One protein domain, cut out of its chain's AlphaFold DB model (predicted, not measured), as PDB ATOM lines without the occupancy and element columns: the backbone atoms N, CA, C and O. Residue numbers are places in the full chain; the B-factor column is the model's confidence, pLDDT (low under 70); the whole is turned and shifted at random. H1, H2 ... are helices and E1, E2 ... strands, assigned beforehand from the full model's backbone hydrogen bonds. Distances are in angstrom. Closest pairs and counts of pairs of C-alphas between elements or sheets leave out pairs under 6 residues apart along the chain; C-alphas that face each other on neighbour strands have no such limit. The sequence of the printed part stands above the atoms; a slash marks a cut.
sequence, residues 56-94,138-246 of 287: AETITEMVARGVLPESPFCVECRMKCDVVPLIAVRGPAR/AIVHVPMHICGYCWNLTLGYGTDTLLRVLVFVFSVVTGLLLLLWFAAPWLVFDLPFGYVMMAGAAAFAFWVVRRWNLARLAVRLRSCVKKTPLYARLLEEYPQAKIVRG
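What this domain is: This is residues 56 to 94 and 138 to 246 of the 287 residues of an uncharacterized protein of Planctomycetaceae bacterium (UniProt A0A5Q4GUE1). A small head built on a three-stranded sheet stands at one end of a long arm, in which the two long helices H3 and H4 run out and back, loosely side by side. The short helices H1 and H5 cover one face of the sheet, H2 packs on H4 at the base of the arm, and residues 182 to 187 stick out at its tip. The printed part has 148 residues, with five named helices and three named strands in the order H1 E1 E2 H2 H3 H4 H5 E3; the sheet runs E2 E1 E3, antiparallel, and the class is mostly helix. The whole is only just extended, close to loose, with a radius of gyration of the C-alphas of 22.4 A, and it is elongated, with spans of 72 by 38 by 21 A.

Where its parts are: H1, residues 56 to 64, begins at C-alpha 56 at (-19.685, 10.079, 40.685). Strand E1 is residues 86 to 90 and E2 is residues 139 to 143. H2 is residues 148 to 155. H3, residues 157 to 183, is 39.2 A long. H4, residues 192 to 226, is 51.3 A long and begins at C-alpha 192 at (-14.329, -42.305, 22.405). H5 is residues 229 to 237. E3, residues 242 to 245, ends at C-alpha 245 at (-24.595, -2.620, 30.514).

How they stand to each other: E1 is the inner strand. It is antiparallel to E2 at 150 degrees, with N 142 and O 87 2.8 A apart, and antiparallel to E3 at 153 degrees, with N 244 and O 88 2.9 A apart, both within hydrogen-bond range. H1 and H5 are on the same face of the sheet, at heights of 6.5 A and 10.7 A over the sheet. Their closest C-alphas, of Ala 56 and Leu 234, are 6.5 A apart: close but not clearly touching. H4 only grazes the sheet, with residues 217 to 225. H4 and H5 touch only at the corner, closest at the C-alphas of Lys 226 and Ala 232, 4.4 A. H2 touches H4 at a steep tilt of 52 degrees, closest at the C-alphas of Leu 155 and Leu 217, 6.6 A. H3 and H4 run opposite ways at a shallow tilt of 13 degrees, close but not clearly touching; their closest C-alphas, of Thr 174 and Ala 199, are 7.3 A apart. In H1, H2, H3, H4 and H5 every O i to N i+4 pair is within hydrogen-bond range.

The domain as a whole: The farthest C-alphas, of Arg 65 and Trp 186, are 72.5 A apart. Residues 95 to 137 are not printed, and C-alphas 94 and 138 are 9.8 A apart across the cut. H1 to E1 is a long link of 21 residues. Mean pLDDT of the printed part is 82.3; 13 residues are under 70, among them residues 92 to 94 and 187 to 192.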
ATOM      1  N   ALA A  56     -18.552  10.969  40.473       86.94
ATOM      2  CA  ALA A  56     -19.685  10.079  40.685       86.94
ATOM      3  C   ALA A  56     -20.933  10.753  41.296       86.94
ATOM      4  O   ALA A  56     -22.041  10.560  40.795       86.94
ATOM      5  N   GLU A  57     -20.769  11.521  42.371       85.50
ATOM      6  CA  GLU A  57     -21.850  12.202  43.093       85.50
ATOM      7  C   GLU A  57     -22.420  13.347  42.254       85.50
ATOM      8  O   GLU A  57     -23.634  13.426  42.081       85.50
ATOM      9  N   THR A  58     -21.547  14.120  41.600       87.81
ATOM     10  CA  THR A  58     -21.947  15.170  40.649       87.81
ATOM     11  C   THR A  58     -22.788  14.597  39.501       87.81
ATOM     12  O   THR A  58     -23.852  15.123  39.185       87.81
ATOM     13  N   ILE A  59     -22.362  13.479  38.893       87.56
ATOM     14  CA  ILE A  59     -23.135  12.801  37.835       87.56
ATOM     15  C   ILE A  59     -24.481  12.311  38.373       87.56
ATOM     16  O   ILE A  59     -25.502  12.473  37.709       87.56
ATOM     17  N   THR A  60     -24.495  11.722  39.569       86.62
ATOM     18  CA  THR A  60     -25.722  11.201  40.188       86.62
ATOM     19  C   THR A  60     -26.730  12.322  40.428       86.62
ATOM     20  O   THR A  60     -27.907  12.175  40.102       86.62
ATOM     21  N   GLU A  61     -26.268  13.470  40.922       87.38
ATOM     22  CA  GLU A  61     -27.096  14.655  41.120       87.38
ATOM     23  C   GLU A  61     -27.596  15.245  39.792       87.38
ATOM     24  O   GLU A  61     -28.780  15.561  39.669       87.38
ATOM     25  N   MET A  62     -26.741  15.335  38.768       87.44
ATOM     26  CA  MET A  62     -27.134  15.769  37.421       87.44
ATOM     27  C   MET A  62     -28.242  14.880  36.838       87.44
ATOM     28  O   MET A  62     -29.254  15.380  36.345       87.44
ATOM     29  N   VAL A  63     -28.093  13.558  36.963       86.69
ATOM     30  CA  VAL A  63     -29.098  12.575  36.532       86.69
ATOM     31  C   VAL A  63     -30.394  12.727  37.327       86.69
ATOM     32  O   VAL A  63     -31.471  12.722  36.726       86.69
ATOM     33  N   ALA A  64     -30.311  12.913  38.647       85.38
ATOM     34  CA  ALA A  64     -31.473  13.129  39.509       85.38
ATOM     35  C   ALA A  64     -32.235  14.416  39.147       85.38
ATOM     36  O   ALA A  64     -33.465  14.423  39.136       85.38
ATOM     37  N   ARG A  65     -31.518  15.480  38.771       87.75
ATOM     38  CA  ARG A  65     -32.088  16.748  38.284       87.75
ATOM     39  C   ARG A  65     -32.576  16.680  36.830       87.75
ATOM     40  O   ARG A  65     -33.125  17.656  36.330       87.75
ATOM     41  N   GLY A  66     -32.372  15.559  36.134       86.56
ATOM     42  CA  GLY A  66     -32.710  15.412  34.716       86.56
ATOM     43  C   GLY A  66     -31.833  16.244  33.774       86.56
ATOM     44  O   GLY A  66     -32.175  16.395  32.603       86.56
ATOM     45  N   VAL A  67     -30.708  16.765  34.265       86.81
ATOM     46  CA  VAL A  67     -29.733  17.534  33.488       86.81
ATOM     47  C   VAL A  67     -28.713  16.546  32.925       86.81
ATOM     48  O   VAL A  67     -27.760  16.159  33.595       86.81
ATOM     49  N   LEU A  68     -28.940  16.073  31.701       79.75
ATOM     50  CA  LEU A  68     -27.970  15.242  30.985       79.75
ATOM     51  C   LEU A  68     -26.888  16.116  30.326       79.75
ATOM     52  O   LEU A  68     -27.163  17.274  30.009       79.75
ATOM     53  N   PRO A  69     -25.674  15.587  30.070       71.94
ATOM     54  CA  PRO A  69     -24.694  16.295  29.254       71.94
ATOM     55  C   PRO A  69     -25.280  16.623  27.872       71.94
ATOM     56  O   PRO A  69     -25.887  15.779  27.218       71.94
ATOM     57  N   GLU A  70     -25.079  17.866  27.443       69.19
ATOM     58  CA  GLU A  70     -25.940  18.605  26.507       69.19
ATOM     59  C   GLU A  70     -25.930  18.141  25.038       69.19
ATOM     60  O   GLU A  70     -26.487  18.825  24.181       69.19
ATOM     61  N   SER A  71     -25.311  17.012  24.678       83.56
ATOM     62  CA  SER A  71     -25.195  16.636  23.264       83.56
ATOM     63  C   SER A  71     -26.375  15.769  22.797       83.56
ATOM     64  O   SER A  71     -26.389  14.577  23.101       83.56
ATOM     65  N   PRO A  72     -27.294  16.265  21.942       88.50
ATOM     66  CA  PRO A  72     -28.331  15.433  21.317       88.50
ATOM     67  C   PRO A  72     -27.772  14.515  20.213       88.50
ATOM     68  O   PRO A  72     -28.524  13.937  19.428       88.50
ATOM     69  N   PHE A  73     -26.447  14.428  20.090       92.50
ATOM     70  CA  PHE A  73     -25.743  13.728  19.029       92.50
ATOM     71  C   PHE A  73     -25.105  12.452  19.564       92.50
ATOM     72  O   PHE A  73     -24.598  12.403  20.681       92.50
ATOM     73  N   CYS A  74     -25.088  11.416  18.733       92.31
ATOM     74  CA  CYS A  74     -24.414  10.172  19.039       92.31
ATOM     75  C   CYS A  74     -22.917  10.403  19.266       92.31
ATOM     76  O   CYS A  74     -22.230  10.966  18.413       92.31
ATOM     77  N   VAL A  75     -22.393   9.869  20.368       91.56
ATOM     78  CA  VAL A  75     -20.971   9.960  20.738       91.56
ATOM     79  C   VAL A  75     -20.031   9.341  19.683       91.56
ATOM     80  O   VAL A  75     -18.865   9.726  19.584       91.56
ATOM     81  N   GLU A  76     -20.526   8.403  18.867       92.25
ATOM     82  CA  GLU A  76     -19.728   7.720  17.843       92.25
ATOM     83  C   GLU A  76     -19.880   8.353  16.454       92.25
ATOM     84  O   GLU A  76     -18.899   8.830  15.889       92.25
ATOM     85  N   CYS A  77     -21.101   8.392  15.908       93.75
ATOM     86  CA  CYS A  77     -21.346   8.861  14.538       93.75
ATOM     87  C   CYS A  77     -21.770  10.332  14.425       93.75
ATOM     88  O   CYS A  77     -21.969  10.813  13.313       93.75
ATOM     89  N   ARG A  78     -21.947  11.043  15.548       94.31
ATOM     90  CA  ARG A  78     -22.411  12.444  15.620       94.31
ATOM     91  C   ARG A  78     -23.779  12.733  14.990       94.31
ATOM     92  O   ARG A  78     -24.151  13.893  14.862       94.31
ATOM     93  N   MET A  79     -24.561  11.716  14.630       94.38
ATOM     94  CA  MET A  79     -25.941  11.916  14.174       94.38
ATOM     95  C   MET A  79     -26.877  12.195  15.354       94.38
ATOM     96  O   MET A  79     -26.635  11.703  16.453       94.38
ATOM     97  N   LYS A  80     -27.943  12.975  15.141       92.00
ATOM     98  CA  LYS A  80     -28.940  13.296  16.177       92.00
ATOM     99  C   LYS A  80     -29.671  12.029  16.643       92.00
ATOM    100  O   LYS A  80     -30.129  11.262  15.794       92.00
ATOM    101  N   CYS A  81     -29.758  11.786  17.953       86.81
ATOM    102  CA  CYS A  81     -30.316  10.552  18.521       86.81
ATOM    103  C   CYS A  81     -31.026  10.763  19.861       86.81
ATOM    104  O   CYS A  81     -30.455  11.338  20.786       86.81
ATOM    105  N   ASP A  82     -32.208  10.157  19.996       76.88
ATOM    106  CA  ASP A  82     -33.054  10.281  21.194       76.88
ATOM    107  C   ASP A  82     -32.830   9.151  22.222       76.88
ATOM    108  O   ASP A  82     -33.366   9.185  23.327       76.88
ATOM    109  N   VAL A  83     -32.033   8.133  21.874       68.12
ATOM    110  CA  VAL A  83     -31.816   6.952  22.724       68.12
ATOM    111  C   VAL A  83     -30.654   7.186  23.687       68.12
ATOM    112  O   VAL A  83     -29.530   7.470  23.268       68.12
ATOM    113  N   VAL A  84     -30.931   6.990  24.976       70.06
ATOM    114  CA  VAL A  84     -29.963   7.105  26.070       70.06
ATOM    115  C   VAL A  84     -29.771   5.728  26.719       70.06
ATOM    116  O   VAL A  84     -30.491   5.386  27.660       70.06
ATOM    117  N   PRO A  85     -28.847   4.876  26.232       68.38
ATOM    118  CA  PRO A  85     -28.404   3.722  27.002       68.38
ATOM    119  C   PRO A  85     -27.880   4.155  28.376       68.38
ATOM    120  O   PRO A  85     -27.037   5.047  28.493       68.38
ATOM    121  N   LEU A  86     -28.382   3.487  29.415       73.56
ATOM    122  CA  LEU A  86     -27.903   3.640  30.780       73.56
ATOM    123  C   LEU A  86     -26.693   2.725  30.960       73.56
ATOM    124  O   LEU A  86     -26.799   1.506  30.818       73.56
ATOM    125  N   ILE A  87     -25.533   3.294  31.256       76.06
ATOM    126  CA  ILE A  87     -24.343   2.517  31.590       76.06
ATOM    127  C   ILE A  87     -24.133   2.577  33.094       76.06
ATOM    128  O   ILE A  87     -24.113   3.655  33.672       76.06
ATOM    129  N   ALA A  88     -23.968   1.424  33.732       80.19
ATOM    130  CA  ALA A  88     -23.584   1.367  35.133       80.19
ATOM    131  C   ALA A  88     -22.054   1.313  35.218       80.19
ATOM    132  O   ALA A  88     -21.410   0.428  34.647       80.19
ATOM    133  N   VAL A  89     -21.465   2.275  35.918       79.06
ATOM    134  CA  VAL A  89     -20.044   2.264  36.265       79.06
ATOM    135  C   VAL A  89     -19.939   1.777  37.700       79.06
ATOM    136  O   VAL A  89     -20.424   2.431  38.620       79.06
ATOM    137  N   ARG A  90     -19.325   0.608  37.882       80.38
ATOM    138  CA  ARG A  90     -19.053   0.035  39.198       80.38
ATOM    139  C   ARG A  90     -17.629   0.383  39.621       80.38
ATOM    140  O   ARG A  90     -16.680  -0.092  38.997       80.38
ATOM    141  N   GLY A  91     -17.484   1.174  40.683       71.56
ATOM    142  CA  GLY A  91     -16.210   1.354  41.387       71.56
ATOM    143  C   GLY A  91     -15.865   0.139  42.264       71.56
ATOM    144  O   GLY A  91     -16.756  -0.646  42.589       71.56
ATOM    145  N   PRO A  92     -14.594  -0.051  42.655       65.94
ATOM    146  CA  PRO A  92     -14.245  -1.098  43.607       65.94
ATOM    147  C   PRO A  92     -14.828  -0.738  44.978       65.94
ATOM    148  O   PRO A  92     -14.843   0.438  45.360       65.94
ATOM    149  N   ALA A  93     -15.276  -1.735  45.739       62.19
ATOM    150  CA  ALA A  93     -15.593  -1.523  47.140       62.19
ATOM    151  C   ALA A  93     -14.315  -1.064  47.861       62.19
ATOM    152  O   ALA A  93     -13.273  -1.725  47.830       62.19
ATOM    153  N   ARG A  94     -14.360   0.124  48.469       55.19
ATOM    154  CA  ARG A  94     -13.234   0.696  49.212       55.19
ATOM    155  C   ARG A  94     -13.046  -0.126  50.493       55.19
ATOM    156  O   ARG A  94     -13.697   0.160  51.489       55.19
ATOM    157  N   ALA A 138     -20.482   2.191  44.850       73.38
ATOM    158  CA  ALA A 138     -21.145   3.263  44.123       73.38
ATOM    159  C   ALA A 138     -21.390   2.788  42.684       73.38
ATOM    160  O   ALA A 138     -20.459   2.687  41.881       73.38
ATOM    161  N   ILE A 139     -22.640   2.435  42.390       82.31
ATOM    162  CA  ILE A 139     -23.114   2.203  41.030       82.31
ATOM    163  C   ILE A 139     -23.562   3.561  40.505       82.31
ATOM    164  O   ILE A 139     -24.589   4.087  40.924       82.31
ATOM    165  N   VAL A 140     -22.771   4.142  39.605       85.88
ATOM    166  CA  VAL A 140     -23.117   5.417  38.968       85.88
ATOM    167  C   VAL A 140     -23.766   5.116  37.632       85.88
ATOM    168  O   VAL A 140     -23.166   4.466  36.772       85.88
ATOM    169  N   HIS A 141     -24.994   5.590  37.456       87.00
ATOM    170  CA  HIS A 141     -25.685   5.511  36.180       87.00
ATOM    171  C   HIS A 141     -25.248   6.669  35.287       87.00
ATOM    172  O   HIS A 141     -25.447   7.836  35.604       87.00
ATOM    173  N   VAL A 142     -24.640   6.323  34.160       88.31
ATOM    174  CA  VAL A 142     -24.035   7.242  33.206       88.31
ATOM    175  C   VAL A 142     -24.873   7.211  31.929       88.31
ATOM    176  O   VAL A 142     -24.748   6.267  31.139       88.31
ATOM    177  N   PRO A 143     -25.775   8.184  31.724       87.69
ATOM    178  CA  PRO A 143     -26.550   8.259  30.499       87.69
ATOM    179  C   PRO A 143     -25.675   8.748  29.343       87.69
ATOM    180  O   PRO A 143     -24.930   9.718  29.474       87.69
ATOM    181  N   MET A 144     -25.766   8.115  28.180       88.31
ATOM    182  CA  MET A 144     -25.034   8.577  26.999       88.31
ATOM    183  C   MET A 144     -25.837   8.394  25.727       88.31
ATOM    184  O   MET A 144     -26.532   7.399  25.580       88.31
ATOM    185  N   HIS A 145     -25.709   9.328  24.788       89.44
ATOM    186  CA  HIS A 145     -26.391   9.255  23.501       89.44
ATOM    187  C   HIS A 145     -25.622   8.325  22.549       89.44
ATOM    188  O   HIS A 145     -24.563   8.677  22.020       89.44
ATOM    189  N   ILE A 146     -26.152   7.124  22.300       89.56
ATOM    190  CA  ILE A 146     -25.693   6.245  21.213       89.56
ATOM    191  C   ILE A 146     -26.891   5.868  20.343       89.56
ATOM    192  O   ILE A 146     -27.899   5.372  20.836       89.56
ATOM    193  N   CYS A 147     -26.754   6.049  19.028       90.88
ATOM    194  CA  CYS A 147     -27.749   5.596  18.061       90.88
ATOM    195  C   CYS A 147     -27.872   4.063  18.037       90.88
ATOM    196  O   CYS A 147     -26.892   3.353  18.248       90.88
ATOM    197  N   GLY A 148     -29.050   3.527  17.698       87.62
ATOM    198  CA  GLY A 148     -29.260   2.073  17.624       87.62
ATOM    199  C   GLY A 148     -28.284   1.350  16.681       87.62
ATOM    200  O   GLY A 148     -27.863   0.232  16.969       87.62
ATOM    201  N   TYR A 149     -27.847   2.009  15.601       89.75
ATOM    202  CA  TYR A 149     -26.853   1.459  14.673       89.75
ATOM    203  C   TYR A 149     -25.466   1.326  15.319       89.75
ATOM    204  O   TYR A 149     -24.897   0.237  15.337       89.75
ATOM    205  N   CYS A 150     -24.942   2.400  15.916       90.19
ATOM    206  CA  CYS A 150     -23.671   2.382  16.639       90.19
ATOM    207  C   CYS A 150     -23.748   1.488  17.874       90.19
ATOM    208  O   CYS A 150     -22.767   0.824  18.187       90.19
ATOM    209  N   TRP A 151     -24.901   1.410  18.540       87.44
ATOM    210  CA  TRP A 151     -25.135   0.471  19.631       87.44
ATOM    211  C   TRP A 151     -25.001  -0.968  19.129       87.44
ATOM    212  O   TRP A 151     -24.152  -1.697  19.626       87.44
ATOM    213  N   ASN A 152     -25.718  -1.361  18.075       86.56
ATOM    214  CA  ASN A 152     -25.626  -2.710  17.508       86.56
ATOM    215  C   ASN A 152     -24.226  -3.046  16.972       86.56
ATOM    216  O   ASN A 152     -23.732  -4.151  17.205       86.56
ATOM    217  N   LEU A 153     -23.564  -2.087  16.317       86.62
ATOM    218  CA  LEU A 153     -22.198  -2.237  15.809       86.62
ATOM    219  C   LEU A 153     -21.177  -2.372  16.948       86.62
ATOM    220  O   LEU A 153     -20.229  -3.155  16.859       86.62
ATOM    221  N   THR A 154     -21.377  -1.627  18.038       82.50
ATOM    222  CA  THR A 154     -20.500  -1.675  19.212       82.50
ATOM    223  C   THR A 154     -20.743  -2.942  20.009       82.50
ATOM    224  O   THR A 154     -19.772  -3.565  20.414       82.50
ATOM    225  N   LEU A 155     -22.001  -3.349  20.209       74.62
ATOM    226  CA  LEU A 155     -22.384  -4.498  21.029       74.62
ATOM    227  C   LEU A 155     -22.262  -5.848  20.325       74.62
ATOM    228  O   LEU A 155     -22.313  -6.862  21.020       74.62
ATOM    229  N   GLY A 156     -22.104  -5.874  18.999       70.69
ATOM    230  CA  GLY A 156     -21.985  -7.121  18.245       70.69
ATOM    231  C   GLY A 156     -23.217  -8.013  18.397       70.69
ATOM    232  O   GLY A 156     -23.085  -9.227  18.497       70.69
ATOM    233  N   TYR A 157     -24.422  -7.434  18.440       71.44
ATOM    234  CA  TYR A 157     -25.656  -8.200  18.682       71.44
ATOM    235  C   TYR A 157     -25.835  -9.358  17.673       71.44
ATOM    236  O   TYR A 157     -26.321 -10.437  18.015       71.44
ATOM    237  N   GLY A 158     -25.345  -9.169  16.441       68.94
ATOM    238  CA  GLY A 158     -25.328 -10.213  15.414       68.94
ATOM    239  C   GLY A 158     -24.364 -11.368  15.707       68.94
ATOM    240  O   GLY A 158     -24.713 -12.524  15.474       68.94
ATOM    241  N   THR A 159     -23.174 -11.096  16.257       71.38
ATOM    242  CA  THR A 159     -22.194 -12.158  16.534       71.38
ATOM    243  C   THR A 159     -22.577 -12.981  17.752       71.38
ATOM    244  O   THR A 159     -22.337 -14.181  17.746       71.38
ATOM    245  N   ASP A 160     -23.218 -12.384  18.761       75.38
ATOM    246  CA  ASP A 160     -23.682 -13.132  19.935       75.38
ATOM    247  C   ASP A 160     -24.808 -14.111  19.557       75.38
ATOM    248  O   ASP A 160     -24.809 -15.258  19.994       75.38
ATOM    249  N   THR A 161     -25.715 -13.710  18.659       79.19
ATOM    250  CA  THR A 161     -26.793 -14.590  18.175       79.19
ATOM    251  C   THR A 161     -26.246 -15.752  17.346       79.19
ATOM    252  O   THR A 161     -26.560 -16.905  17.629       79.19
ATOM    253  N   LEU A 162     -25.382 -15.477  16.362       80.69
ATOM    254  CA  LEU A 162     -24.778 -16.524  15.531       80.69
ATOM    255  C   LEU A 162     -23.918 -17.483  16.361       80.69
ATOM    256  O   LEU A 162     -23.982 -18.694  16.165       80.69
ATOM    257  N   LEU A 163     -23.164 -16.962  17.330       78.12
ATOM    258  CA  LEU A 163     -22.368 -17.782  18.236       78.12
ATOM    259  C   LEU A 163     -23.258 -18.662  19.128       78.12
ATOM    260  O   LEU A 163     -22.963 -19.845  19.283       78.12
ATOM    261  N   ARG A 164     -24.369 -18.134  19.664       76.94
ATOM    262  CA  ARG A 164     -25.354 -18.935  20.416       76.94
ATOM    263  C   ARG A 164     -25.958 -20.045  19.563       76.94
ATOM    264  O   ARG A 164     -26.057 -21.169  20.040       76.94
ATOM    265  N   VAL A 165     -26.318 -19.749  18.312       83.12
ATOM    266  CA  VAL A 165     -26.844 -20.752  17.374       83.12
ATOM    267  C   VAL A 165     -25.795 -21.826  17.085       83.12
ATOM    268  O   VAL A 165     -26.110 -23.006  17.177       83.12
ATOM    269  N   LEU A 166     -24.541 -21.451  16.810       81.19
ATOM    270  CA  LEU A 166     -23.460 -22.415  16.576       81.19
ATOM    271  C   LEU A 166     -23.216 -23.321  17.785       81.19
ATOM    272  O   LEU A 166     -23.078 -24.530  17.615       81.19
ATOM    273  N   VAL A 167     -23.205 -22.769  19.002       75.44
ATOM    274  CA  VAL A 167     -23.068 -23.574  20.226       75.44
ATOM    275  C   VAL A 167     -24.263 -24.492  20.431       75.44
ATOM    276  O   VAL A 167     -24.073 -25.649  20.795       75.44
ATOM    277  N   PHE A 168     -25.480 -24.013  20.175       77.75
ATOM    278  CA  PHE A 168     -26.680 -24.841  20.252       77.75
ATOM    279  C   PHE A 168     -26.608 -26.016  19.273       77.75
ATOM    280  O   PHE A 168     -26.770 -27.161  19.683       77.75
ATOM    281  N   VAL A 169     -26.273 -25.757  18.006       82.44
ATOM    282  CA  VAL A 169     -26.105 -26.802  16.985       82.44
ATOM    283  C   VAL A 169     -25.017 -27.791  17.398       82.44
ATOM    284  O   VAL A 169     -25.251 -28.996  17.370       82.44
ATOM    285  N   PHE A 170     -23.856 -27.306  17.841       78.00
ATOM    286  CA  PHE A 170     -22.760 -28.170  18.275       78.00
ATOM    287  C   PHE A 170     -23.152 -29.028  19.488       78.00
ATOM    288  O   PHE A 170     -22.837 -30.215  19.531       78.00
ATOM    289  N   SER A 171     -23.891 -28.463  20.446       74.12
ATOM    290  CA  SER A 171     -24.395 -29.183  21.620       74.12
ATOM    291  C   SER A 171     -25.409 -30.263  21.239       74.12
ATOM    292  O   SER A 171     -25.284 -31.391  21.713       74.12
ATOM    293  N   VAL A 172     -26.351 -29.964  20.338       79.31
ATOM    294  CA  VAL A 172     -27.336 -30.937  19.832       79.31
ATOM    295  C   VAL A 172     -26.646 -32.073  19.081       79.31
ATOM    296  O   VAL A 172     -26.925 -33.238  19.352       79.31
ATOM    297  N   VAL A 173     -25.710 -31.757  18.181       81.12
ATOM    298  CA  VAL A 173     -24.933 -32.759  17.433       81.12
ATOM    299  C   VAL A 173     -24.133 -33.642  18.389       81.12
ATOM    300  O   VAL A 173     -24.203 -34.864  18.294       81.12
ATOM    301  N   THR A 174     -23.432 -33.043  19.355       74.75
ATOM    302  CA  THR A 174     -22.679 -33.795  20.372       74.75
ATOM    303  C   THR A 174     -23.600 -34.706  21.190       74.75
ATOM    304  O   THR A 174     -23.271 -35.868  21.413       74.75
ATOM    305  N   GLY A 175     -24.778 -34.217  21.593       77.44
ATOM    306  CA  GLY A 175     -25.769 -34.995  22.340       77.44
ATOM    307  C   GLY A 175     -26.338 -36.175  21.548       77.44
ATOM    308  O   GLY A 175     -26.416 -37.280  22.077       77.44
ATOM    309  N   LEU A 176     -26.681 -35.975  20.271       81.31
ATOM    310  CA  LEU A 176     -27.152 -37.046  19.384       81.31
ATOM    311  C   LEU A 176     -26.088 -38.125  19.179       81.31
ATOM    312  O   LEU A 176     -26.404 -39.311  19.215       81.31
ATOM    313  N   LEU A 177     -24.828 -37.724  19.008       75.88
ATOM    314  CA  LEU A 177     -23.711 -38.655  18.849       75.88
ATOM    315  C   LEU A 177     -23.457 -39.466  20.125       75.88
ATOM    316  O   LEU A 177     -23.233 -40.671  20.034       75.88
ATOM    317  N   LEU A 178     -23.572 -38.851  21.308       75.06
ATOM    318  CA  LEU A 178     -23.524 -39.570  22.588       75.06
ATOM    319  C   LEU A 178     -24.677 -40.570  22.725       75.06
ATOM    320  O   LEU A 178     -24.469 -41.691  23.179       75.06
ATOM    321  N   LEU A 179     -25.887 -40.202  22.309       80.56
ATOM    322  CA  LEU A 179     -27.048 -41.094  22.362       80.56
ATOM    323  C   LEU A 179     -26.851 -42.310  21.441       80.56
ATOM    324  O   LEU A 179     -27.109 -43.447  21.836       80.56
ATOM    325  N   LEU A 180     -26.309 -42.080  20.245       82.00
ATOM    326  CA  LEU A 180     -25.971 -43.125  19.280       82.00
ATOM    327  C   LEU A 180     -24.852 -44.046  19.802       82.00
ATOM    328  O   LEU A 180     -24.914 -45.257  19.598       82.00
ATOM    329  N   TRP A 181     -23.890 -43.489  20.547       76.81
ATOM    330  CA  TRP A 181     -22.842 -44.243  21.242       76.81
ATOM    331  C   TRP A 181     -23.412 -45.221  22.277       76.81
ATOM    332  O   TRP A 181     -23.021 -46.386  22.304       76.81
ATOM    333  N   PHE A 182     -24.382 -44.777  23.084       78.06
ATOM    334  CA  PHE A 182     -25.057 -45.641  24.059       78.06
ATOM    335  C   PHE A 182     -25.951 -46.699  23.407       78.06
ATOM    336  O   PHE A 182     -26.058 -47.809  23.925       78.06
ATOM    337  N   ALA A 183     -26.590 -46.375  22.283       85.12
ATOM    338  CA  ALA A 183     -27.489 -47.295  21.591       85.12
ATOM    339  C   ALA A 183     -26.751 -48.410  20.828       85.12
ATOM    340  O   ALA A 183     -27.295 -49.502  20.673       85.12
ATOM    341  N   ALA A 184     -25.531 -48.150  20.347       86.44
ATOM    342  CA  ALA A 184     -24.761 -49.095  19.538       86.44
ATOM    343  C   ALA A 184     -23.261 -49.084  19.902       86.44
ATOM    344  O   ALA A 184     -22.423 -48.679  19.091       86.44
ATOM    345  N   PRO A 185     -22.887 -49.558  21.103       74.56
ATOM    346  CA  PRO A 185     -21.512 -49.469  21.600       74.56
ATOM    347  C   PRO A 185     -20.503 -50.224  20.721       74.56
ATOM    348  O   PRO A 185     -19.368 -49.782  20.562       74.56
ATOM    349  N   TRP A 186     -20.924 -51.316  20.075       78.38
ATOM    350  CA  TRP A 186     -20.080 -52.114  19.177       78.38
ATOM    351  C   TRP A 186     -19.608 -51.364  17.920       78.38
ATOM    352  O   TRP A 186     -18.628 -51.776  17.312       78.38
ATOM    353  N   LEU A 187     -20.264 -50.266  17.525       69.56
ATOM    354  CA  LEU A 187     -19.885 -49.474  16.346       69.56
ATOM    355  C   LEU A 187     -18.763 -48.459  16.619       69.56
ATOM    356  O   LEU A 187     -18.222 -47.891  15.673       69.56
ATOM    357  N   VAL A 188     -18.430 -48.182  17.885       62.91
ATOM    358  CA  VAL A 188     -17.678 -46.963  18.254       62.91
ATOM    359  C   VAL A 188     -16.573 -47.222  19.291       62.91
ATOM    360  O   VAL A 188     -16.000 -46.282  19.840       62.91
ATOM    361  N   PHE A 189     -16.234 -48.485  19.565       63.31
ATOM    362  CA  PHE A 189     -15.287 -48.845  20.631       63.31
ATOM    363  C   PHE A 189     -13.868 -48.252  20.455       63.31
ATOM    364  O   PHE A 189     -13.178 -48.068  21.453       63.31
ATOM    365  N   ASP A 190     -13.472 -47.839  19.243       68.44
ATOM    366  CA  ASP A 190     -12.142 -47.258  18.965       68.44
ATOM    367  C   ASP A 190     -12.075 -45.714  18.935       68.44
ATOM    368  O   ASP A 190     -10.990 -45.143  18.840       68.44
ATOM    369  N   LEU A 191     -13.200 -44.992  19.034       67.25
ATOM    370  CA  LEU A 191     -13.248 -43.524  18.860       67.25
ATOM    371  C   LEU A 191     -13.625 -42.641  20.077       67.25
ATOM    372  O   LEU A 191     -13.754 -41.424  19.889       67.25
ATOM    373  N   PRO A 192     -13.776 -43.131  21.327       67.75
ATOM    374  CA  PRO A 192     -14.329 -42.305  22.405       67.75
ATOM    375  C   PRO A 192     -13.405 -41.146  22.811       67.75
ATOM    376  O   PRO A 192     -13.874 -40.061  23.155       67.75
ATOM    377  N   PHE A 193     -12.084 -41.328  22.715       70.75
ATOM    378  CA  PHE A 193     -11.123 -40.307  23.133       70.75
ATOM    379  C   PHE A 193     -11.107 -39.092  22.192       70.75
ATOM    380  O   PHE A 193     -11.040 -37.949  22.646       70.75
ATOM    381  N   GLY A 194     -11.240 -39.327  20.881       75.38
ATOM    382  CA  GLY A 194     -11.278 -38.258  19.881       75.38
ATOM    383  C   GLY A 194     -12.484 -37.335  20.060       75.38
ATOM    384  O   GLY A 194     -12.355 -36.117  19.950       75.38
ATOM    385  N   TYR A 195     -13.640 -37.897  20.418       73.06
ATOM    386  CA  TYR A 195     -14.871 -37.133  20.617       73.06
ATOM    387  C   TYR A 195     -14.836 -36.236  21.847       73.06
ATOM    388  O   TYR A 195     -15.179 -35.056  21.754       73.06
ATOM    389  N   VAL A 196     -14.386 -36.768  22.985       76.62
ATOM    390  CA  VAL A 196     -14.256 -35.977  24.217       76.62
ATOM    391  C   VAL A 196     -13.266 -34.831  24.003       76.62
ATOM    392  O   VAL A 196     -13.549 -33.693  24.380       76.62
ATOM    393  N   MET A 197     -12.151 -35.096  23.313       77.94
ATOM    394  CA  MET A 197     -11.175 -34.065  22.961       77.94
ATOM    395  C   MET A 197     -11.752 -33.010  22.009       77.94
ATOM    396  O   MET A 197     -11.520 -31.820  22.215       77.94
ATOM    397  N   MET A 198     -12.548 -33.399  21.008       79.19
ATOM    398  CA  MET A 198     -13.174 -32.448  20.081       79.19
ATOM    399  C   MET A 198     -14.239 -31.580  20.750       79.19
ATOM    400  O   MET A 198     -14.257 -30.365  20.542       79.19
ATOM    401  N   ALA A 199     -15.088 -32.167  21.595       76.75
ATOM    402  CA  ALA A 199     -16.082 -31.420  22.358       76.75
ATOM    403  C   ALA A 199     -15.418 -30.452  23.351       76.75
ATOM    404  O   ALA A 199     -15.810 -29.285  23.438       76.75
ATOM    405  N   GLY A 200     -14.366 -30.904  24.043       79.00
ATOM    406  CA  GLY A 200     -13.558 -30.068  24.929       79.00
ATOM    407  C   GLY A 200     -12.881 -28.913  24.187       79.00
ATOM    408  O   GLY A 200     -12.968 -27.766  24.626       79.00
ATOM    409  N   ALA A 201     -12.278 -29.182  23.027       79.06
ATOM    410  CA  ALA A 201     -11.644 -28.163  22.195       79.06
ATOM    411  C   ALA A 201     -12.649 -27.115  21.689       79.06
ATOM    412  O   ALA A 201     -12.359 -25.918  21.737       79.06
ATOM    413  N   ALA A 202     -13.843 -27.531  21.261       78.38
ATOM    414  CA  ALA A 202     -14.893 -26.616  20.818       78.38
ATOM    415  C   ALA A 202     -15.422 -25.737  21.962       78.38
ATOM    416  O   ALA A 202     -15.564 -24.523  21.792       78.38
ATOM    417  N   ALA A 203     -15.653 -26.311  23.148       78.06
ATOM    418  CA  ALA A 203     -16.056 -25.551  24.331       78.06
ATOM    419  C   ALA A 203     -14.975 -24.560  24.775       78.06
ATOM    420  O   ALA A 203     -15.279 -23.407  25.090       78.06
ATOM    421  N   PHE A 204     -13.707 -24.978  24.745       79.25
ATOM    422  CA  PHE A 204     -12.578 -24.107  25.045       79.25
ATOM    423  C   PHE A 204     -12.473 -22.960  24.034       79.25
ATOM    424  O   PHE A 204     -12.404 -21.798  24.433       79.25
ATOM    425  N   ALA A 205     -12.548 -23.254  22.733       79.69
ATOM    426  CA  ALA A 205     -12.548 -22.240  21.683       79.69
ATOM    427  C   ALA A 205     -13.704 -21.244  21.862       79.69
ATOM    428  O   ALA A 205     -13.492 -20.033  21.793       79.69
ATOM    429  N   PHE A 206     -14.908 -21.724  22.181       79.69
ATOM    430  CA  PHE A 206     -16.053 -20.869  22.484       79.69
ATOM    431  C   PHE A 206     -15.812 -19.985  23.713       79.69
ATOM    432  O   PHE A 206     -16.065 -18.778  23.658       79.69
ATOM    433  N   TRP A 207     -15.293 -20.545  24.809       83.94
ATOM    434  CA  TRP A 207     -14.970 -19.784  26.016       83.94
ATOM    435  C   TRP A 207     -13.939 -18.686  25.728       83.94
ATOM    436  O   TRP A 207     -14.132 -17.539  26.139       83.94
ATOM    437  N   VAL A 208     -12.896 -19.004  24.954       82.62
ATOM    438  CA  VAL A 208     -11.880 -18.044  24.505       82.62
ATOM    439  C   VAL A 208     -12.519 -16.944  23.657       82.62
ATOM    440  O   VAL A 208     -12.366 -15.768  23.986       82.62
ATOM    441  N   VAL A 209     -13.299 -17.288  22.626       82.38
ATOM    442  CA  VAL A 209     -13.972 -16.313  21.747       82.38
ATOM    443  C   VAL A 209     -14.921 -15.412  22.539       82.38
ATOM    444  O   VAL A 209     -14.891 -14.190  22.381       82.38
ATOM    445  N   ARG A 210     -15.724 -15.981  23.445       82.88
ATOM    446  CA  ARG A 210     -16.632 -15.227  24.318       82.88
ATOM    447  C   ARG A 210     -15.858 -14.268  25.220       82.88
ATOM    448  O   ARG A 210     -16.203 -13.088  25.293       82.88
ATOM    449  N   ARG A 211     -14.789 -14.739  25.870       85.25
ATOM    450  CA  ARG A 211     -13.935 -13.920  26.745       85.25
ATOM    451  C   ARG A 211     -13.267 -12.782  25.974       85.25
ATOM    452  O   ARG A 211     -13.242 -11.651  26.454       85.25
ATOM    453  N   TRP A 212     -12.781 -13.057  24.767       87.56
ATOM    454  CA  TRP A 212     -12.159 -12.062  23.890       87.56
ATOM    455  C   TRP A 212     -13.165 -11.015  23.412       87.56
ATOM    456  O   TRP A 212     -12.862  -9.821  23.438       87.56
ATOM    457  N   ASN A 213     -14.378 -11.428  23.034       83.12
ATOM    458  CA  ASN A 213     -15.445 -10.507  22.648       83.12
ATOM    459  C   ASN A 213     -15.842  -9.592  23.811       83.12
ATOM    460  O   ASN A 213     -15.915  -8.381  23.621       83.12
ATOM    461  N   LEU A 214     -16.009 -10.124  25.026       83.56
ATOM    462  CA  LEU A 214     -16.296  -9.313  26.216       83.56
ATOM    463  C   LEU A 214     -15.173  -8.311  26.527       83.56
ATOM    464  O   LEU A 214     -15.457  -7.152  26.829       83.56
ATOM    465  N   ALA A 215     -13.907  -8.718  26.395       87.88
ATOM    466  CA  ALA A 215     -12.768  -7.820  26.584       87.88
ATOM    467  C   ALA A 215     -12.742  -6.696  25.532       87.88
ATOM    468  O   ALA A 215     -12.602  -5.523  25.880       87.88
ATOM    469  N   ARG A 216     -12.956  -7.023  24.249       88.69
ATOM    470  CA  ARG A 216     -13.049  -6.027  23.166       88.69
ATOM    471  C   ARG A 216     -14.210  -5.059  23.380       88.69
ATOM    472  O   ARG A 216     -14.048  -3.857  23.172       88.69
ATOM    473  N   LEU A 217     -15.360  -5.567  23.821       85.69
ATOM    474  CA  LEU A 217     -16.531  -4.762  24.160       85.69
ATOM    475  C   LEU A 217     -16.230  -3.779  25.292       85.69
ATOM    476  O   LEU A 217     -16.545  -2.599  25.163       85.69
ATOM    477  N   ALA A 218     -15.581  -4.240  26.362       88.00
ATOM    478  CA  ALA A 218     -15.196  -3.386  27.481       88.00
ATOM    479  C   ALA A 218     -14.254  -2.253  27.037       88.00
ATOM    480  O   ALA A 218     -14.464  -1.103  27.416       88.00
ATOM    481  N   VAL A 219     -13.268  -2.546  26.180       91.19
ATOM    482  CA  VAL A 219     -12.350  -1.531  25.627       91.19
ATOM    483  C   VAL A 219     -13.099  -0.506  24.772       91.19
ATOM    484  O   VAL A 219     -12.893   0.697  24.937       91.19
ATOM    485  N   ARG A 220     -14.001  -0.954  23.889       90.62
ATOM    486  CA  ARG A 220     -14.797  -0.056  23.034       90.62
ATOM    487  C   ARG A 220     -15.745   0.825  23.840       90.62
ATOM    488  O   ARG A 220     -15.769   2.033  23.622       90.62
ATOM    489  N   LEU A 221     -16.472   0.245  24.796       89.56
ATOM    490  CA  LEU A 221     -17.350   0.997  25.696       89.56
ATOM    491  C   LEU A 221     -16.553   2.024  26.498       89.56
ATOM    492  O   LEU A 221     -16.947   3.183  26.560       89.56
ATOM    493  N   ARG A 222     -15.389   1.641  27.033       92.56
ATOM    494  CA  ARG A 222     -14.509   2.566  27.753       92.56
ATOM    495  C   ARG A 222     -14.022   3.708  26.863       92.56
ATOM    496  O   ARG A 222     -13.988   4.844  27.321       92.56
ATOM    497  N   SER A 223     -13.693   3.429  25.602       93.12
ATOM    498  CA  SER A 223     -13.337   4.460  24.618       93.12
ATOM    499  C   SER A 223     -14.500   5.423  24.347       93.12
ATOM    500  O   SER A 223     -14.301   6.634  24.352       93.12
ATOM    501  N   CYS A 224     -15.729   4.911  24.204       91.00
ATOM    502  CA  CYS A 224     -16.926   5.742  24.022       91.00
ATOM    503  C   CYS A 224     -17.178   6.647  25.234       91.00
ATOM    504  O   CYS A 224     -17.406   7.842  25.076       91.00
ATOM    505  N   VAL A 225     -17.086   6.096  26.448       91.69
ATOM    506  CA  VAL A 225     -17.283   6.850  27.693       91.69
ATOM    507  C   VAL A 225     -16.234   7.961  27.829       91.69
ATOM    508  O   VAL A 225     -16.588   9.095  28.142       91.69
ATOM    509  N   LYS A 226     -14.966   7.695  27.482       94.00
ATOM    510  CA  LYS A 226     -13.883   8.698  27.503       94.00
ATOM    511  C   LYS A 226     -14.091   9.892  26.565       94.00
ATOM    512  O   LYS A 226     -13.467  10.924  26.777       94.00
ATOM    513  N   LYS A 227     -14.940   9.786  25.535       92.69
ATOM    514  CA  LYS A 227     -15.210  10.909  24.618       92.69
ATOM    515  C   LYS A 227     -16.003  12.040  25.280       92.69
ATOM    516  O   LYS A 227     -15.980  13.157  24.777       92.69
ATOM    517  N   THR A 228     -16.691  11.769  26.391       91.69
ATOM    518  CA  THR A 228     -17.401  12.797  27.165       91.69
ATOM    519  C   THR A 228     -16.499  13.266  28.311       91.69
ATOM    520  O   THR A 228     -16.118  12.437  29.137       91.69
ATOM    521  N   PRO A 229     -16.163  14.566  28.418       92.06
ATOM    522  CA  PRO A 229     -15.148  15.050  29.361       92.06
ATOM    523  C   PRO A 229     -15.499  14.763  30.827       92.06
ATOM    524  O   PRO A 229     -14.628  14.387  31.607       92.06
ATOM    525  N   LEU A 230     -16.782  14.862  31.193       91.38
ATOM    526  CA  LEU A 230     -17.270  14.535  32.537       91.38
ATOM    527  C   LEU A 230     -17.001  13.063  32.897       91.38
ATOM    528  O   LEU A 230     -16.554  12.744  33.994       91.38
ATOM    529  N   TYR A 231     -17.232  12.153  31.951       92.38
ATOM    530  CA  TYR A 231     -17.051  10.720  32.173       92.38
ATOM    531  C   TYR A 231     -15.590  10.282  32.043       92.38
ATOM    532  O   TYR A 231     -15.190   9.291  32.653       92.38
ATOM    533  N   ALA A 232     -14.775  11.025  31.289       93.62
ATOM    534  CA  ALA A 232     -13.327  10.849  31.281       93.62
ATOM    535  C   ALA A 232     -12.744  11.087  32.682       93.62
ATOM    536  O   ALA A 232     -12.043  10.208  33.181       93.62
ATOM    537  N   ARG A 233     -13.139  12.183  33.354       92.81
ATOM    538  CA  ARG A 233     -12.754  12.465  34.750       92.81
ATOM    539  C   ARG A 233     -13.181  11.350  35.704       92.81
ATOM    540  O   ARG A 233     -12.376  10.893  36.506       92.81
ATOM    541  N   LEU A 234     -14.402  10.828  35.549       91.81
ATOM    542  CA  LEU A 234     -14.868   9.681  36.338       91.81
ATOM    543  C   LEU A 234     -13.966   8.445  36.148       91.81
ATOM    544  O   LEU A 234     -13.648   7.747  37.107       91.81
ATOM    545  N   LEU A 235     -13.541   8.150  34.917       92.75
ATOM    546  CA  LEU A 235     -12.660   7.010  34.632       92.75
ATOM    547  C   LEU A 235     -11.205   7.226  35.067       92.75
ATOM    548  O   LEU A 235     -10.485   6.239  35.225       92.75
ATOM    549  N   GLU A 236     -10.770   8.476  35.209       93.00
ATOM    550  CA  GLU A 236      -9.476   8.849  35.791       93.00
ATOM    551  C   GLU A 236      -9.499   8.701  37.315       93.00
ATOM    552  O   GLU A 236      -8.564   8.143  37.885       93.00
ATOM    553  N   GLU A 237     -10.597   9.109  37.959       89.19
ATOM    554  CA  GLU A 237     -10.820   8.950  39.401       89.19
ATOM    555  C   GLU A 237     -10.985   7.468  39.798       89.19
ATOM    556  O   GLU A 237     -10.526   7.040  40.858       89.19
ATOM    557  N   TYR A 238     -11.575   6.653  38.914       90.38
ATOM    558  CA  TYR A 238     -11.810   5.222  39.131       90.38
ATOM    559  C   TYR A 238     -11.261   4.355  37.974       90.38
ATOM    560  O   TYR A 238     -12.033   3.797  37.183       90.38
ATOM    561  N   PRO A 239      -9.932   4.155  37.862       89.94
ATOM    562  CA  PRO A 239      -9.333   3.449  36.724       89.94
ATOM    563  C   PRO A 239      -9.684   1.954  36.663       89.94
ATOM    564  O   PRO A 239      -9.711   1.364  35.576       89.94
ATOM    565  N   GLN A 240     -10.001   1.350  37.802       87.38
ATOM    566  CA  GLN A 240     -10.478  -0.026  37.942       87.38
ATOM    567  C   GLN A 240     -11.997  -0.179  37.749       87.38
ATOM    568  O   GLN A 240     -12.521  -1.280  37.915       87.38
ATOM    569  N   ALA A 241     -12.721   0.898  37.421       89.00
ATOM    570  CA  ALA A 241     -14.165   0.820  37.294       89.00
ATOM    571  C   ALA A 241     -14.591  -0.127  36.164       89.00
ATOM    572  O   ALA A 241     -14.096  -0.056  35.031       89.00
ATOM    573  N   LYS A 242     -15.542  -1.011  36.471       89.06
ATOM    574  CA  LYS A 242     -16.112  -1.946  35.504       89.06
ATOM    575  C   LYS A 242     -17.355  -1.323  34.888       89.06
ATOM    576  O   LYS A 242     -18.298  -0.960  35.586       89.06
ATOM    577  N   ILE A 243     -17.339  -1.214  33.566       89.19
ATOM    578  CA  ILE A 243     -18.468  -0.723  32.785       89.19
ATOM    579  C   ILE A 243     -19.385  -1.911  32.504       89.19
ATOM    580  O   ILE A 243     -19.012  -2.829  31.769       89.19
ATOM    581  N   VAL A 244     -20.571  -1.901  33.100       85.00
ATOM    582  CA  VAL A 244     -21.621  -2.898  32.878       85.00
ATOM    583  C   VAL A 244     -22.775  -2.264  32.112       85.00
ATOM    584  O   VAL A 244     -23.080  -1.078  32.256       85.00
ATOM    585  N   ARG A 245     -23.400  -3.057  31.237       80.69
ATOM    586  CA  ARG A 245     -24.595  -2.620  30.514       80.69
ATOM    587  C   ARG A 245     -25.709  -2.467  31.544       80.69
ATOM    588  O   ARG A 245     -26.088  -3.455  32.161       80.69
ATOM    589  N   GLY A 246     -26.207  -1.250  31.737       74.12
ATOM    590  CA  GLY A 246     -27.453  -1.069  32.461       74.12
ATOM    591  C   GLY A 246     -28.588  -1.614  31.606       74.12
ATOM    592  O   GLY A 246     -28.565  -1.501  30.376       74.12
TER     593      GLY A 246